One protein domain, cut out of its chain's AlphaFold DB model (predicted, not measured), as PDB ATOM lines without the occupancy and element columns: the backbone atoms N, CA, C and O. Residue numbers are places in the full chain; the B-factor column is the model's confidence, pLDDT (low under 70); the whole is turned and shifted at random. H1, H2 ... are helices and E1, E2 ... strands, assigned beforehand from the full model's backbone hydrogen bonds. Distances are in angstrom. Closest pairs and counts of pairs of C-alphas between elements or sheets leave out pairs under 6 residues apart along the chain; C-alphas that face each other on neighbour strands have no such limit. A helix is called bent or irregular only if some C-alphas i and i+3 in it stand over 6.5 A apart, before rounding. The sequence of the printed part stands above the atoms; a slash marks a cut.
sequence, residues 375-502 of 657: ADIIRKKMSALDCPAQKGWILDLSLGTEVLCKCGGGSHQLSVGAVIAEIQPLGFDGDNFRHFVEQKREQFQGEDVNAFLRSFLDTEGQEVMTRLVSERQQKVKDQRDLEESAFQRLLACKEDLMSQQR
ATOM      1  N   ALA A 375     249.247 270.770 128.136       62.62
ATOM      2  CA  ALA A 375     249.627 269.475 128.687       62.62
ATOM      3  C   ALA A 375     248.928 268.303 127.978       62.62
ATOM      4  O   ALA A 375     249.540 267.254 127.779       62.62
ATOM      5  N   ASP A 376     247.673 268.470 127.557       66.25
ATOM      6  CA  ASP A 376     246.934 267.460 126.797       66.25
ATOM      7  C   ASP A 376     247.422 267.373 125.349       66.25
ATOM      8  O   ASP A 376     247.533 266.272 124.806       66.25
ATOM      9  N   ILE A 377     247.786 268.509 124.747       73.06
ATOM     10  CA  ILE A 377     248.400 268.563 123.415       73.06
ATOM     11  C   ILE A 377     249.726 267.791 123.426       73.06
ATOM     12  O   ILE A 377     249.931 266.910 122.587       73.06
ATOM     13  N   ILE A 378     250.590 268.058 124.410       71.94
ATOM     14  CA  ILE A 378     251.861 267.344 124.579       71.94
ATOM     15  C   ILE A 378     251.610 265.868 124.871       71.94
ATOM     16  O   ILE A 378     252.196 265.016 124.215       71.94
ATOM     17  N   ARG A 379     250.698 265.530 125.788       67.50
ATOM     18  CA  ARG A 379     250.378 264.132 126.117       67.50
ATOM     19  C   ARG A 379     249.913 263.350 124.894       67.50
ATOM     20  O   ARG A 379     250.359 262.228 124.689       67.50
ATOM     21  N   LYS A 380     249.042 263.935 124.072       74.50
ATOM     22  CA  LYS A 380     248.537 263.311 122.844       74.50
ATOM     23  C   LYS A 380     249.663 263.067 121.842       74.50
ATOM     24  O   LYS A 380     249.727 261.995 121.245       74.50
ATOM     25  N   LYS A 381     250.573 264.032 121.711       75.94
ATOM     26  CA  LYS A 381     251.771 263.930 120.874       75.94
ATOM     27  C   LYS A 381     252.748 262.868 121.378       75.94
ATOM     28  O   LYS A 381     253.203 262.047 120.594       75.94
ATOM     29  N   MET A 382     252.965 262.794 122.687       71.62
ATOM     30  CA  MET A 382     253.816 261.773 123.303       71.62
ATOM     31  C   MET A 382     253.196 260.373 123.230       71.62
ATOM     32  O   MET A 382     253.901 259.417 122.943       71.62
ATOM     33  N   SER A 383     251.873 260.244 123.374       69.50
ATOM     34  CA  SER A 383     251.182 258.954 123.218       69.50
ATOM     35  C   SER A 383     251.231 258.406 121.788       69.50
ATOM     36  O   SER A 383     251.125 257.201 121.580       69.50
ATOM     37  N   ALA A 384     251.430 259.270 120.784       75.50
ATOM     38  CA  ALA A 384     251.656 258.829 119.407       75.50
ATOM     39  C   ALA A 384     253.015 258.125 119.234       75.50
ATOM     40  O   ALA A 384     253.201 257.380 118.273       75.50
ATOM     41  N   LEU A 385     253.939 258.332 120.178       73.69
ATOM     42  CA  LEU A 385     255.259 257.713 120.210       73.69
ATOM     43  C   LEU A 385     255.293 256.433 121.058       73.69
ATOM     44  O   LEU A 385     256.354 255.826 121.157       73.69
ATOM     45  N   ASP A 386     254.183 255.997 121.667       76.94
ATOM     46  CA  ASP A 386     254.145 254.800 122.520       76.94
ATOM     47  C   ASP A 386     254.523 253.516 121.754       76.94
ATOM     48  O   ASP A 386     254.186 253.335 120.582       76.94
ATOM     49  N   CYS A 387     255.215 252.579 122.423       75.62
ATOM     50  CA  CYS A 387     255.613 251.322 121.782       75.62
ATOM     51  C   CYS A 387     254.351 250.547 121.351       75.62
ATOM     52  O   CYS A 387     253.527 250.227 122.215       75.62
ATOM     53  N   PRO A 388     254.225 250.121 120.076       75.81
ATOM     54  CA  PRO A 388     253.060 249.374 119.590       75.81
ATOM     55  C   PRO A 388     252.771 248.085 120.373       75.81
ATOM     56  O   PRO A 388     251.637 247.621 120.435       75.81
ATOM     57  N   ALA A 389     253.802 247.506 120.997       70.94
ATOM     58  CA  ALA A 389     253.689 246.306 121.821       70.94
ATOM     59  C   ALA A 389     253.254 246.578 123.277       70.94
ATOM     60  O   ALA A 389     253.147 245.624 124.044       70.94
ATOM     61  N   GLN A 390     253.055 247.841 123.681       70.88
ATOM     62  CA  GLN A 390     252.716 248.269 125.051       70.88
ATOM     63  C   GLN A 390     253.698 247.781 126.134       70.88
ATOM     64  O   GLN A 390     253.342 247.650 127.303       70.88
ATOM     65  N   LYS A 391     254.956 247.510 125.758       70.25
ATOM     66  CA  LYS A 391     256.010 247.031 126.675       70.25
ATOM     67  C   LYS A 391     256.925 248.145 127.206       70.25
ATOM     68  O   LYS A 391     257.961 247.832 127.784       70.25
ATOM     69  N   GLY A 392     256.553 249.410 126.998       73.19
ATOM     70  CA  GLY A 392     257.346 250.577 127.395       73.19
ATOM     71  C   GLY A 392     258.621 250.772 126.566       73.19
ATOM     72  O   GLY A 392     259.046 249.879 125.822       73.19
ATOM     73  N   TRP A 393     259.212 251.958 126.689       81.31
ATOM     74  CA  TRP A 393     260.464 252.345 126.040       81.31
ATOM     75  C   TRP A 393     261.561 252.504 127.083       81.31
ATOM     76  O   TRP A 393     261.381 253.238 128.051       81.31
ATOM     77  N   ILE A 394     262.702 251.854 126.856       80.62
ATOM     78  CA  ILE A 394     263.850 251.890 127.761       80.62
ATOM     79  C   ILE A 394     265.035 252.503 127.019       80.62
ATOM     80  O   ILE A 394     265.359 252.084 125.898       80.62
ATOM     81  N   LEU A 395     265.674 253.502 127.629       80.81
ATOM     82  CA  LEU A 395     266.896 254.092 127.083       80.81
ATOM     83  C   LEU A 395     268.071 253.114 127.196       80.81
ATOM     84  O   LEU A 395     268.388 252.610 128.272       80.81
ATOM     85  N   ASP A 396     268.742 252.890 126.069       76.38
ATOM     86  CA  ASP A 396     269.890 251.993 125.947       76.38
ATOM     87  C   ASP A 396     271.021 252.721 125.209       76.38
ATOM     88  O   ASP A 396     270.845 253.186 124.080       76.38
ATOM     89  N   LEU A 397     272.174 252.862 125.864       72.94
ATOM     90  CA  LEU A 397     273.351 253.559 125.334       72.94
ATOM     91  C   LEU A 397     274.043 252.780 124.210       72.94
ATOM     92  O   LEU A 397     274.783 253.369 123.424       72.94
ATOM     93  N   SER A 398     273.768 251.481 124.065       71.62
ATOM     94  CA  SER A 398     274.399 250.645 123.042       71.62
ATOM     95  C   SER A 398     273.885 250.919 121.616       71.62
ATOM     96  O   SER A 398     274.270 250.213 120.685       71.62
ATOM     97  N   LEU A 399     272.962 251.873 121.438       70.44
ATOM     98  CA  LEU A 399     272.222 252.102 120.187       70.44
ATOM     99  C   LEU A 399     272.735 253.274 119.349       70.44
ATOM    100  O   LEU A 399     272.176 253.547 118.288       70.44
ATOM    101  N   GLY A 400     273.789 253.956 119.805       73.06
ATOM    102  CA  GLY A 400     274.288 255.177 119.166       73.06
ATOM    103  C   GLY A 400     273.332 256.364 119.332       73.06
ATOM    104  O   GLY A 400     272.230 256.223 119.856       73.06
ATOM    105  N   THR A 401     273.748 257.557 118.906       72.88
ATOM    106  CA  THR A 401     273.058 258.831 119.193       72.88
ATOM    107  C   THR A 401     271.741 259.031 118.438       72.88
ATOM    108  O   THR A 401     270.868 259.726 118.940       72.88
ATOM    109  N   GLU A 402     271.543 258.373 117.294       80.06
ATOM    110  CA  GLU A 402     270.346 258.531 116.444       80.06
ATOM    111  C   GLU A 402     269.128 257.704 116.906       80.06
ATOM    112  O   GLU A 402     267.978 258.025 116.589       80.06
ATOM    113  N   VAL A 403     269.353 256.646 117.691       84.75
ATOM    114  CA  VAL A 403     268.289 255.800 118.252       84.75
ATOM    115  C   VAL A 403     268.186 256.066 119.744       84.75
ATOM    116  O   VAL A 403     269.133 255.791 120.468       84.75
ATOM    117  N   LEU A 404     267.048 256.579 120.212       80.75
ATOM    118  CA  LEU A 404     266.858 257.034 121.591       80.75
ATOM    119  C   LEU A 404     266.594 255.875 122.561       80.75
ATOM    120  O   LEU A 404     267.192 255.810 123.634       80.75
ATOM    121  N   CYS A 405     265.698 254.955 122.198       82.81
ATOM    122  CA  CYS A 405     265.306 253.849 123.073       82.81
ATOM    123  C   CYS A 405     264.860 252.598 122.307       82.81
ATOM    124  O   CYS A 405     264.476 252.643 121.135       82.81
ATOM    125  N   LYS A 406     264.913 251.458 123.002       83.94
ATOM    126  CA  LYS A 406     264.390 250.163 122.552       83.94
ATOM    127  C   LYS A 406     263.157 249.802 123.365       83.94
ATOM    128  O   LYS A 406     263.062 250.101 124.552       83.94
ATOM    129  N   CYS A 407     262.200 249.141 122.728       82.50
ATOM    130  CA  CYS A 407     261.037 248.621 123.436       82.50
ATOM    131  C   CYS A 407     261.466 247.443 124.329       82.50
ATOM    132  O   CYS A 407     262.348 246.681 123.933       82.50
ATOM    133  N   GLY A 408     260.837 247.239 125.494       72.62
ATOM    134  CA  GLY A 408     261.252 246.212 126.474       72.62
ATOM    135  C   GLY A 408     261.276 244.758 125.958       72.62
ATOM    136  O   GLY A 408     261.847 243.879 126.591       72.62
ATOM    137  N   GLY A 409     260.678 244.490 124.790       65.75
ATOM    138  CA  GLY A 409     260.772 243.208 124.075       65.75
ATOM    139  C   GLY A 409     261.843 243.138 122.976       65.75
ATOM    140  O   GLY A 409     261.880 242.149 122.252       65.75
ATOM    141  N   GLY A 410     262.649 244.186 122.782       69.50
ATOM    142  CA  GLY A 410     263.727 244.277 121.786       69.50
ATOM    143  C   GLY A 410     263.288 244.435 120.323       69.50
ATOM    144  O   GLY A 410     264.133 244.661 119.463       69.50
ATOM    145  N   SER A 411     261.986 244.344 120.027       73.81
ATOM    146  CA  SER A 411     261.450 244.285 118.658       73.81
ATOM    147  C   SER A 411     261.247 245.641 117.971       73.81
ATOM    148  O   SER A 411     261.047 245.680 116.764       73.81
ATOM    149  N   HIS A 412     261.261 246.747 118.721       79.00
ATOM    150  CA  HIS A 412     261.012 248.094 118.198       79.00
ATOM    151  C   HIS A 412     262.043 249.084 118.742       79.00
ATOM    152  O   HIS A 412     262.533 248.919 119.863       79.00
ATOM    153  N   GLN A 413     262.341 250.115 117.954       84.38
ATOM    154  CA  GLN A 413     263.262 251.199 118.287       84.38
ATOM    155  C   GLN A 413     262.570 252.541 118.045       84.38
ATOM    156  O   GLN A 413     261.835 252.679 117.068       84.38
ATOM    157  N   LEU A 414     262.813 253.511 118.922       83.88
ATOM    158  CA  LEU A 414     262.362 254.890 118.764       83.88
ATOM    159  C   LEU A 414     263.574 255.754 118.418       83.88
ATOM    160  O   LEU A 414     264.545 255.796 119.177       83.88
ATOM    161  N   SER A 415     263.536 256.421 117.267       88.31
ATOM    162  CA  SER A 415     264.611 257.309 116.824       88.31
ATOM    163  C   SER A 415     264.467 258.708 117.414       88.31
ATOM    164  O   SER A 415     263.360 259.172 117.695       88.31
ATOM    165  N   VAL A 416     265.591 259.413 117.550       86.50
ATOM    166  CA  VAL A 416     265.604 260.829 117.949       86.50
ATOM    167  C   VAL A 416     264.802 261.669 116.947       86.50
ATOM    168  O   VAL A 416     264.005 262.512 117.348       86.50
ATOM    169  N   GLY A 417     264.913 261.367 115.648       85.75
ATOM    170  CA  GLY A 417     264.138 262.033 114.597       85.75
ATOM    171  C   GLY A 417     262.616 261.876 114.733       85.75
ATOM    172  O   GLY A 417     261.887 262.822 114.444       85.75
ATOM    173  N   ALA A 418     262.126 260.726 115.214       85.12
ATOM    174  CA  ALA A 418     260.694 260.522 115.451       85.12
ATOM    175  C   ALA A 418     260.172 261.403 116.597       85.12
ATOM    176  O   ALA A 418     259.073 261.942 116.507       85.12
ATOM    177  N   VAL A 419     260.981 261.602 117.642       84.19
ATOM    178  CA  VAL A 419     260.636 262.514 118.741       84.19
ATOM    179  C   VAL A 419     260.654 263.967 118.263       84.19
ATOM    180  O   VAL A 419     259.700 264.697 118.525       84.19
ATOM    181  N   ILE A 420     261.678 264.368 117.498       86.38
ATOM    182  CA  ILE A 420     261.788 265.721 116.921       86.38
ATOM    183  C   ILE A 420     260.555 266.061 116.077       86.38
ATOM    184  O   ILE A 420     259.980 267.137 116.238       86.38
ATOM    185  N   ALA A 421     260.098 265.129 115.237       86.31
ATOM    186  CA  ALA A 421     258.929 265.330 114.382       86.31
ATOM    187  C   ALA A 421     257.638 265.649 115.163       86.31
ATOM    188  O   ALA A 421     256.785 266.382 114.658       86.31
ATOM    189  N   GLU A 422     257.492 265.145 116.393       84.50
ATOM    190  CA  GLU A 422     256.312 265.406 117.225       84.50
ATOM    191  C   GLU A 422     256.438 266.658 118.105       84.50
ATOM    192  O   GLU A 422     255.422 267.303 118.381       84.50
ATOM    193  N   ILE A 423     257.652 267.042 118.516       81.94
ATOM    194  CA  ILE A 423     257.880 268.230 119.365       81.94
ATOM    195  C   ILE A 423     258.043 269.523 118.556       81.94
ATOM    196  O   ILE A 423     257.627 270.589 119.011       81.94
ATOM    197  N   GLN A 424     258.579 269.455 117.338       85.00
ATOM    198  CA  GLN A 424     258.831 270.634 116.505       85.00
ATOM    199  C   GLN A 424     257.553 271.435 116.168       85.00
ATOM    200  O   GLN A 424     257.582 272.664 116.271       85.00
ATOM    201  N   PRO A 425     256.387 270.812 115.881       84.44
ATOM    202  CA  PRO A 425     255.124 271.536 115.696       84.44
ATOM    203  C   PRO A 425     254.629 272.281 116.943       84.44
ATOM    204  O   PRO A 425     253.819 273.198 116.830       84.44
ATOM    205  N   LEU A 426     255.092 271.890 118.133       78.81
ATOM    206  CA  LEU A 426     254.772 272.565 119.394       78.81
ATOM    207  C   LEU A 426     255.706 273.763 119.650       78.81
ATOM    208  O   LEU A 426     255.465 274.557 120.561       78.81
ATOM    209  N   GLY A 427     256.730 273.933 118.806       80.81
ATOM    210  CA  GLY A 427     257.728 274.998 118.868       80.81
ATOM    211  C   GLY A 427     258.969 274.661 119.682       80.81
ATOM    212  O   GLY A 427     259.682 275.583 120.057       80.81
ATOM    213  N   PHE A 428     259.221 273.379 119.962       83.25
ATOM    214  CA  PHE A 428     260.514 272.947 120.490       83.25
ATOM    215  C   PHE A 428     261.552 272.910 119.370       83.25
ATOM    216  O   PHE A 428     261.253 272.494 118.249       83.25
ATOM    217  N   ASP A 429     262.776 273.311 119.695       84.94
ATOM    218  CA  ASP A 429     263.902 273.234 118.774       84.94
ATOM    219  C   ASP A 429     264.451 271.797 118.723       84.94
ATOM    220  O   ASP A 429     264.826 271.207 119.742       84.94
ATOM    221  N   GLY A 430     264.466 271.221 117.520       84.94
ATOM    222  CA  GLY A 430     264.963 269.870 117.281       84.94
ATOM    223  C   GLY A 430     266.469 269.737 117.506       84.94
ATOM    224  O   GLY A 430     266.913 268.677 117.949       84.94
ATOM    225  N   ASP A 431     267.244 270.793 117.262       86.12
ATOM    226  CA  ASP A 431     268.697 270.779 117.450       86.12
ATOM    227  C   ASP A 431     269.054 270.877 118.937       86.12
ATOM    228  O   ASP A 431     269.920 270.136 119.412       86.12
ATOM    229  N   ASN A 432     268.300 271.662 119.713       86.06
ATOM    230  CA  ASN A 432     268.418 271.663 121.177       86.06
ATOM    231  C   ASN A 432     268.060 270.296 121.764       86.06
ATOM    232  O   ASN A 432     268.731 269.824 122.680       86.06
ATOM    233  N   PHE A 433     267.046 269.616 121.217       86.75
ATOM    234  CA  PHE A 433     266.725 268.254 121.643       86.75
ATOM    235  C   PHE A 433     267.861 267.270 121.332       86.75
ATOM    236  O   PHE A 433     268.206 266.461 122.193       86.75
ATOM    237  N   ARG A 434     268.493 267.350 120.150       87.88
ATOM    238  CA  ARG A 434     269.680 266.528 119.828       87.88
ATOM    239  C   ARG A 434     270.812 266.779 120.819       87.88
ATOM    240  O   ARG A 434     271.356 265.824 121.367       87.88
ATOM    241  N   HIS A 435     271.107 268.045 121.103       87.25
ATOM    242  CA  HIS A 435     272.149 268.414 122.054       87.25
ATOM    243  C   HIS A 435     271.838 267.919 123.474       87.25
ATOM    244  O   HIS A 435     272.707 267.383 124.162       87.25
ATOM    245  N   PHE A 436     270.577 268.016 123.897       87.06
ATOM    246  CA  PHE A 436     270.118 267.485 125.177       87.06
ATOM    247  C   PHE A 436     270.278 265.959 125.254       87.06
ATOM    248  O   PHE A 436     270.737 265.433 126.269       87.06
ATOM    249  N   VAL A 437     269.956 265.236 124.174       87.06
ATOM    250  CA  VAL A 437     270.193 263.788 124.071       87.06
ATOM    251  C   VAL A 437     271.676 263.463 124.207       87.06
ATOM    252  O   VAL A 437     272.019 262.563 124.968       87.06
ATOM    253  N   GLU A 438     272.565 264.200 123.551       85.81
ATOM    254  CA  GLU A 438     274.010 263.979 123.676       85.81
ATOM    255  C   GLU A 438     274.522 264.223 125.102       85.81
ATOM    256  O   GLU A 438     275.321 263.439 125.608       85.81
ATOM    257  N   GLN A 439     274.033 265.262 125.783       85.69
ATOM    258  CA  GLN A 439     274.515 265.628 127.118       85.69
ATOM    259  C   GLN A 439     273.951 264.768 128.257       85.69
ATOM    260  O   GLN A 439     274.631 264.538 129.259       85.69
ATOM    261  N   LYS A 440     272.676 264.372 128.173       85.56
ATOM    262  CA  LYS A 440     271.931 263.844 129.329       85.56
ATOM    263  C   LYS A 440     271.614 262.367 129.243       85.56
ATOM    264  O   LYS A 440     271.295 261.772 130.265       85.56
ATOM    265  N   ARG A 441     271.722 261.742 128.072       81.94
ATOM    266  CA  ARG A 441     271.295 260.350 127.880       81.94
ATOM    267  C   ARG A 441     272.013 259.344 128.782       81.94
ATOM    268  O   ARG A 441     271.379 258.388 129.216       81.94
ATOM    269  N   GLU A 442     273.284 259.568 129.112       83.38
ATOM    270  CA  GLU A 442     274.029 258.711 130.050       83.38
ATOM    271  C   GLU A 442     273.409 258.691 131.456       83.38
ATOM    272  O   GLU A 442     273.420 257.661 132.123       83.38
ATOM    273  N   GLN A 443     272.794 259.800 131.884       84.44
ATOM    274  CA  GLN A 443     272.171 259.938 133.209       84.44
ATOM    275  C   GLN A 443     270.849 259.166 133.329       84.44
ATOM    276  O   GLN A 443     270.378 258.941 134.439       84.44
ATOM    277  N   PHE A 444     270.259 258.758 132.202       82.62
ATOM    278  CA  PHE A 444     268.957 258.088 132.129       82.62
ATOM    279  C   PHE A 444     269.063 256.673 131.539       82.62
ATOM    280  O   PHE A 444     268.098 256.145 130.989       82.62
ATOM    281  N   GLN A 445     270.237 256.039 131.616       82.06
ATOM    282  CA  GLN A 445     270.403 254.667 131.143       82.06
ATOM    283  C   GLN A 445     269.498 253.700 131.923       82.06
ATOM    284  O   GLN A 445     269.554 253.638 133.147       82.06
ATOM    285  N   GLY A 446     268.697 252.904 131.208       75.19
ATOM    286  CA  GLY A 446     267.775 251.941 131.820       75.19
ATOM    287  C   GLY A 446     266.485 252.550 132.383       75.19
ATOM    288  O   GLY A 446     265.628 251.801 132.845       75.19
ATOM    289  N   GLU A 447     266.326 253.872 132.309       78.62
ATOM    290  CA  GLU A 447     265.114 254.582 132.719       78.62
ATOM    291  C   GLU A 447     264.051 254.598 131.608       78.62
ATOM    292  O   GLU A 447     264.328 254.360 130.423       78.62
ATOM    293  N   ASP A 448     262.812 254.897 132.007       78.56
ATOM    294  CA  ASP A 448     261.686 255.063 131.088       78.56
ATOM    295  C   ASP A 448     261.832 256.351 130.262       78.56
ATOM    296  O   ASP A 448     262.194 257.414 130.780       78.56
ATOM    297  N   VAL A 449     261.487 256.286 128.972       78.06
ATOM    298  CA  VAL A 449     261.609 257.443 128.068       78.06
ATOM    299  C   VAL A 449     260.813 258.661 128.548       78.06
ATOM    300  O   VAL A 449     261.230 259.794 128.313       78.06
ATOM    301  N   ASN A 450     259.709 258.468 129.278       75.19
ATOM    302  CA  ASN A 450     258.933 259.582 129.816       75.19
ATOM    303  C   ASN A 450     259.694 260.335 130.911       75.19
ATOM    304  O   ASN A 450     259.479 261.534 131.063       75.19
ATOM    305  N   ALA A 451     260.576 259.676 131.670       74.38
ATOM    306  CA  ALA A 451     261.427 260.352 132.650       74.38
ATOM    307  C   ALA A 451     262.457 261.254 131.952       74.38
ATOM    308  O   ALA A 451     262.630 262.411 132.338       74.38
ATOM    309  N   PHE A 452     263.056 260.762 130.865       81.31
ATOM    310  CA  PHE A 452     263.988 261.526 130.034       81.31
ATOM    311  C   PHE A 452     263.310 262.731 129.356       81.31
ATOM    312  O   PHE A 452     263.804 263.856 129.432       81.31
ATOM    313  N   LEU A 453     262.133 262.525 128.757       79.88
ATOM    314  CA  LEU A 453     261.368 263.592 128.103       79.88
ATOM    315  C   LEU A 453     260.854 264.639 129.100       79.88
ATOM    316  O   LEU A 453     260.843 265.821 128.773       79.88
ATOM    317  N   ARG A 454     260.487 264.245 130.328       76.31
ATOM    318  CA  ARG A 454     260.157 265.207 131.398       76.31
ATOM    319  C   ARG A 454     261.345 266.098 131.733       76.31
ATOM    320  O   ARG A 454     261.182 267.308 131.774       76.31
ATOM    321  N   SER A 455     262.541 265.522 131.874       82.06
ATOM    322  CA  SER A 455     263.746 266.315 132.128       82.06
ATOM    323  C   SER A 455     264.032 267.313 131.001       82.06
ATOM    324  O   SER A 455     264.476 268.423 131.289       82.06
ATOM    325  N   PHE A 456     263.768 266.950 129.741       83.50
ATOM    326  CA  PHE A 456     263.889 267.871 128.608       83.50
ATOM    327  C   PHE A 456     262.864 269.011 128.690       83.50
ATOM    328  O   PHE A 456     263.231 270.179 128.588       83.50
ATOM    329  N   LEU A 457     261.592 268.686 128.937       77.75
ATOM    330  CA  LEU A 457     260.520 269.679 129.062       77.75
ATOM    331  C   LEU A 457     260.734 270.634 130.249       77.75
ATOM    332  O   LEU A 457     260.426 271.818 130.133       77.75
ATOM    333  N   ASP A 458     261.296 270.150 131.356       78.06
ATOM    334  CA  ASP A 458     261.571 270.962 132.546       78.06
ATOM    335  C   ASP A 458     262.785 271.888 132.373       78.06
ATOM    336  O   ASP A 458     262.819 272.963 132.977       78.06
ATOM    337  N   THR A 459     263.765 271.484 131.554       76.75
ATOM    338  CA  THR A 459     265.023 272.227 131.342       76.75
ATOM    339  C   THR A 459     264.912 273.210 130.177       76.75
ATOM    340  O   THR A 459     265.218 274.386 130.333       76.75
ATOM    341  N   GLU A 460     264.432 272.740 129.026       72.38
ATOM    342  CA  GLU A 460     264.422 273.480 127.752       72.38
ATOM    343  C   GLU A 460     262.997 273.868 127.317       72.38
ATOM    344  O   GLU A 460     262.794 274.654 126.395       72.38
ATOM    345  N   GLY A 461     261.971 273.311 127.970       70.31
ATOM    346  CA  GLY A 461     260.571 273.499 127.589       70.31
ATOM    347  C   GLY A 461     259.832 274.622 128.301       70.31
ATOM    348  O   GLY A 461     258.681 274.885 127.950       70.31
ATOM    349  N   GLN A 462     260.447 275.302 129.273       73.50
ATOM    350  CA  GLN A 462     259.755 276.312 130.083       73.50
ATOM    351  C   GLN A 462     259.241 277.493 129.254       73.50
ATOM    352  O   GLN A 462     258.106 277.929 129.454       73.50
ATOM    353  N   GLU A 463     260.022 277.986 128.291       77.75
ATOM    354  CA  GLU A 463     259.607 279.095 127.419       77.75
ATOM    355  C   GLU A 463     258.460 278.686 126.486       77.75
ATOM    356  O   GLU A 463     257.453 279.392 126.373       77.75
ATOM    357  N   VAL A 464     258.565 277.500 125.876       77.81
ATOM    358  CA  VAL A 464     257.535 276.949 124.983       77.81
ATOM    359  C   VAL A 464     256.236 276.693 125.749       77.81
ATOM    360  O   VAL A 464     255.162 277.078 125.284       77.81
ATOM    361  N   MET A 465     256.321 276.122 126.953       74.62
ATOM    362  CA  MET A 465     255.170 275.908 127.834       74.62
ATOM    363  C   MET A 465     254.535 277.223 128.272       74.62
ATOM    364  O   MET A 465     253.312 277.356 128.216       74.62
ATOM    365  N   THR A 466     255.344 278.213 128.647       79.38
ATOM    366  CA  THR A 466     254.858 279.546 129.028       79.38
ATOM    367  C   THR A 466     254.112 280.208 127.872       79.38
ATOM    368  O   THR A 466     253.032 280.763 128.080       79.38
ATOM    369  N   ARG A 467     254.623 280.084 126.640       82.69
ATOM    370  CA  ARG A 467     253.954 280.572 125.426       82.69
ATOM    371  C   ARG A 467     252.637 279.846 125.151       82.69
ATOM    372  O   ARG A 467     251.623 280.490 124.915       82.69
ATOM    373  N   LEU A 468     252.613 278.514 125.209       76.12
ATOM    374  CA  LEU A 468     251.385 277.748 124.964       76.12
ATOM    375  C   LEU A 468     250.306 278.046 126.020       76.12
ATOM    376  O   LEU A 468     249.117 278.134 125.702       76.12
ATOM    377  N   VAL A 469     250.713 278.244 127.277       77.62
ATOM    378  CA  VAL A 469     249.815 278.654 128.365       77.62
ATOM    379  C   VAL A 469     249.290 280.071 128.141       77.62
ATOM    380  O   VAL A 469     248.085 280.286 128.294       77.62
ATOM    381  N   SER A 470     250.138 281.025 127.744       77.38
ATOM    382  CA  SER A 470     249.717 282.410 127.497       77.38
ATOM    383  C   SER A 470     248.794 282.528 126.279       77.38
ATOM    384  O   SER A 470     247.753 283.181 126.364       77.38
ATOM    385  N   GLU A 471     249.074 281.811 125.188       79.81
ATOM    386  CA  GLU A 471     248.194 281.725 124.015       79.81
ATOM    387  C   GLU A 471     246.824 281.138 124.370       79.81
ATOM    388  O   GLU A 471     245.786 281.626 123.912       79.81
ATOM    389  N   ARG A 472     246.794 280.099 125.214       78.25
ATOM    390  CA  ARG A 472     245.538 279.535 125.713       78.25
ATOM    391  C   ARG A 472     244.784 280.534 126.582       78.25
ATOM    392  O   ARG A 472     243.580 280.682 126.399       78.25
ATOM    393  N   GLN A 473     245.461 281.208 127.511       75.75
ATOM    394  CA  GLN A 473     244.839 282.226 128.362       75.75
ATOM    395  C   GLN A 473     244.240 283.359 127.530       75.75
ATOM    396  O   GLN A 473     243.113 283.770 127.803       75.75
ATOM    397  N   GLN A 474     244.942 283.801 126.486       79.38
ATOM    398  CA  GLN A 474     244.442 284.819 125.571       79.38
ATOM    399  C   GLN A 474     243.203 284.330 124.816       79.38
ATOM    400  O   GLN A 474     242.169 284.985 124.871       79.38
ATOM    401  N   LYS A 475     243.239 283.127 124.228       77.31
ATOM    402  CA  LYS A 475     242.069 282.541 123.546       77.31
ATOM    403  C   LYS A 475     240.867 282.361 124.478       77.31
ATOM    404  O   LYS A 475     239.734 282.593 124.072       77.31
ATOM    405  N   VAL A 476     241.098 281.949 125.727       71.94
ATOM    406  CA  VAL A 476     240.040 281.833 126.746       71.94
ATOM    407  C   VAL A 476     239.468 283.207 127.094       71.94
ATOM    408  O   VAL A 476     238.254 283.337 127.239       71.94
ATOM    409  N   LYS A 477     240.321 284.229 127.213       75.00
ATOM    410  CA  LYS A 477     239.902 285.608 127.466       75.00
ATOM    411  C   LYS A 477     239.063 286.153 126.311       75.00
ATOM    412  O   LYS A 477     237.959 286.616 126.562       75.00
ATOM    413  N   ASP A 478     239.525 286.001 125.073       76.19
ATOM    414  CA  ASP A 478     238.810 286.459 123.876       76.19
ATOM    415  C   ASP A 478     237.432 285.788 123.752       76.19
ATOM    416  O   ASP A 478     236.430 286.443 123.471       76.19
ATOM    417  N   GLN A 479     237.362 284.480 124.030       70.50
ATOM    418  CA  GLN A 479     236.106 283.730 124.056       70.50
ATOM    419  C   GLN A 479     235.157 284.271 125.136       70.50
ATOM    420  O   GLN A 479     233.975 284.478 124.867       70.50
ATOM    421  N   ARG A 480     235.669 284.526 126.346       68.69
ATOM    422  CA  ARG A 480     234.875 285.065 127.458       68.69
ATOM    423  C   ARG A 480     234.372 286.476 127.161       68.69
ATOM    424  O   ARG A 480     233.224 286.777 127.456       68.69
ATOM    425  N   ASP A 481     235.203 287.320 126.561       71.44
ATOM    426  CA  ASP A 481     234.844 288.699 126.220       71.44
ATOM    427  C   ASP A 481     233.780 288.731 125.099       71.44
ATOM    428  O   ASP A 481     232.858 289.555 125.125       71.44
ATOM    429  N   LEU A 482     233.836 287.782 124.154       70.31
ATOM    430  CA  LEU A 482     232.796 287.582 123.139       70.31
ATOM    431  C   LEU A 482     231.462 287.133 123.757       70.31
ATOM    432  O   LEU A 482     230.405 287.632 123.362       70.31
ATOM    433  N   GLU A 483     231.506 286.204 124.714       59.69
ATOM    434  CA  GLU A 483     230.320 285.721 125.429       59.69
ATOM    435  C   GLU A 483     229.705 286.791 126.317       59.69
ATOM    436  O   GLU A 483     228.492 286.972 126.275       59.69
ATOM    437  N   GLU A 484     230.521 287.542 127.053       64.56
ATOM    438  CA  GLU A 484     230.066 288.680 127.848       64.56
ATOM    439  C   GLU A 484     229.383 289.705 126.939       64.56
ATOM    440  O   GLU A 484     228.264 290.130 127.208       64.56
ATOM    441  N   SER A 485     229.978 290.018 125.786       62.88
ATOM    442  CA  SER A 485     229.365 290.922 124.805       62.88
ATOM    443  C   SER A 485     228.039 290.384 124.251       62.88
ATOM    444  O   SER A 485     227.096 291.148 124.041       62.88
ATOM    445  N   ALA A 486     227.937 289.075 124.001       55.84
ATOM    446  CA  ALA A 486     226.693 288.445 123.560       55.84
ATOM    447  C   ALA A 486     225.628 288.435 124.666       55.84
ATOM    448  O   ALA A 486     224.459 288.712 124.394       55.84
ATOM    449  N   PHE A 487     226.035 288.171 125.905       48.72
ATOM    450  CA  PHE A 487     225.172 288.182 127.074       48.72
ATOM    451  C   PHE A 487     224.637 289.587 127.358       48.72
ATOM    452  O   PHE A 487     223.436 289.736 127.552       48.72
ATOM    453  N   GLN A 488     225.476 290.622 127.281       55.59
ATOM    454  CA  GLN A 488     225.050 292.015 127.440       55.59
ATOM    455  C   GLN A 488     224.049 292.444 126.356       55.59
ATOM    456  O   GLN A 488     223.069 293.119 126.664       55.59
ATOM    457  N   ARG A 489     224.223 291.992 125.103       59.31
ATOM    458  CA  ARG A 489     223.222 292.209 124.038       59.31
ATOM    459  C   ARG A 489     221.890 291.521 124.346       59.31
ATOM    460  O   ARG A 489     220.840 292.132 124.188       59.31
ATOM    461  N   LEU A 490     221.921 290.277 124.825       49.12
ATOM    462  CA  LEU A 490     220.708 289.567 125.248       49.12
ATOM    463  C   LEU A 490     220.043 290.230 126.458       49.12
ATOM    464  O   LEU A 490     218.819 290.265 126.536       49.12
ATOM    465  N   LEU A 491     220.836 290.770 127.386       48.72
ATOM    466  CA  LEU A 491     220.340 291.499 128.547       48.72
ATOM    467  C   LEU A 491     219.637 292.796 128.128       48.72
ATOM    468  O   LEU A 491     218.591 293.116 128.685       48.72
ATOM    469  N   ALA A 492     220.173 293.494 127.123       54.84
ATOM    470  CA  ALA A 492     219.562 294.689 126.547       54.84
ATOM    471  C   ALA A 492     218.219 294.386 125.861       54.84
ATOM    472  O   ALA A 492     217.283 295.163 125.994       54.84
ATOM    473  N   CYS A 493     218.091 293.231 125.201       45.91
ATOM    474  CA  CYS A 493     216.842 292.789 124.566       45.91
ATOM    475  C   CYS A 493     215.927 291.972 125.497       45.91
ATOM    476  O   CYS A 493     214.913 291.432 125.053       45.91
ATOM    477  N   LYS A 494     216.281 291.826 126.781       43.41
ATOM    478  CA  LYS A 494     215.571 290.949 127.720       43.41
ATOM    479  C   LYS A 494     214.122 291.379 127.909       43.41
ATOM    480  O   LYS A 494     213.248 290.521 127.948       43.41
ATOM    481  N   GLU A 495     213.866 292.673 128.069       46.09
ATOM    482  CA  GLU A 495     212.508 293.171 128.315       46.09
ATOM    483  C   GLU A 495     211.600 292.935 127.103       46.09
ATOM    484  O   GLU A 495     210.489 292.432 127.276       46.09
ATOM    485  N   ASP A 496     212.116 293.152 125.892       49.56
ATOM    486  CA  ASP A 496     211.398 292.900 124.639       49.56
ATOM    487  C   ASP A 496     211.120 291.407 124.428       49.56
ATOM    488  O   ASP A 496     209.992 291.020 124.123       49.56
ATOM    489  N   LEU A 497     212.114 290.544 124.671       43.72
ATOM    490  CA  LEU A 497     211.956 289.087 124.580       43.72
ATOM    491  C   LEU A 497     210.940 288.558 125.603       43.72
ATOM    492  O   LEU A 497     210.110 287.711 125.275       43.72
ATOM    493  N   MET A 498     210.969 289.075 126.836       38.88
ATOM    494  CA  MET A 498     210.003 288.707 127.876       38.88
ATOM    495  C   MET A 498     208.601 289.259 127.584       38.88
ATOM    496  O   MET A 498     207.613 288.646 127.989       38.88
ATOM    497  N   SER A 499     208.493 290.398 126.890       44.62
ATOM    498  CA  SER A 499     207.211 290.921 126.413       44.62
ATOM    499  C   SER A 499     206.626 290.030 125.323       44.62
ATOM    500  O   SER A 499     205.521 289.533 125.491       44.62
ATOM    501  N   GLN A 500     207.408 289.708 124.289       44.19
ATOM    502  CA  GLN A 500     206.983 288.805 123.214       44.19
ATOM    503  C   GLN A 500     206.570 287.430 123.748       44.19
ATOM    504  O   GLN A 500     205.581 286.855 123.303       44.19
ATOM    505  N   GLN A 501     207.295 286.902 124.739       38.03
ATOM    506  CA  GLN A 501     206.932 285.635 125.366       38.03
ATOM    507  C   GLN A 501     205.602 285.721 126.130       38.03
ATOM    508  O   GLN A 501     204.823 284.770 126.080       38.03
ATOM    509  N   ARG A 502     205.315 286.844 126.806       42.47
ATOM    510  CA  ARG A 502     204.009 287.065 127.450       42.47
ATOM    511  C   ARG A 502     202.884 287.140 126.425       42.47
ATOM    512  O   ARG A 502     201.892 286.446 126.617       42.47
TER     513      ARG A 502
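AT A GLANCE: This is residues 375 to 502 of the 657 residues of the protein "Hypothetical protein" of Symbiodinium necroappetens (UniProt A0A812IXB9). A small three-stranded sheet and the short helices H1 to H4 make a compact head, from which a long arm sticks out: residues 470 to 492 of H5, then H6. The sheet is a meander, each strand the antiparallel neighbour of the one before, in the order E1 E2 E3. The printed part has 128 residues, mostly helix, with six named helices and three named strands, H1 E1 E2 E3 H2 H3 H4 H5 H6. It is extended, with a radius of gyration of the C-alphas of 23.1 A and spans of 78 by 30 by 19 A.

IN THESE COORDINATES: The strands are E1, residues 393 to 395, from C-alpha (260.464, 252.345, 126.040), E2, 403 to 407, and E3, 413 to 415. The helices are H1, 375 to 383, H2, 416 to 426, H3, 430 to 444, H4, 449 to 459, H5, 462 to 492, 44.3 A long, and H6, 494 to 502, ending at C-alpha (204.009, 287.065, 127.450). H3 is irregular: C-alphas 439 and 442 are 7.5 A apart.

HOW THE PARTS SIT: E1 and E2 form a hairpin, with N 394 and O 406 2.9 A apart; E2 and E3 form another, with N 404 and O 414 2.8 A apart. H2, H3 and H4 only graze the sheet. H3 touches H2 with residues 430 to 434 alone, the closest C-alphas being Ile 420 and Gly 430, 5.2 A. H3 touches H4 at a steep tilt of 61 degrees, closest at C-alphas Phe 444 and Phe 452, 6.4 A. H1 touches H2, closest at C-alphas Lys 381 and Glu 422, 6.0 A. H5 meets H4 and H6 only through their links. Every O i to N i+4 pair is within hydrogen-bond range in H1, H4, H5 and H6; H2 has 4 of 7, H3 8 of 11.

THE WHOLE: The C-alphas farthest apart, Ser 398 and Arg 502, are 79.4 A apart. The printed part has no cut and no long link. Residues 483 to 502 are among 27 with pLDDT under 70.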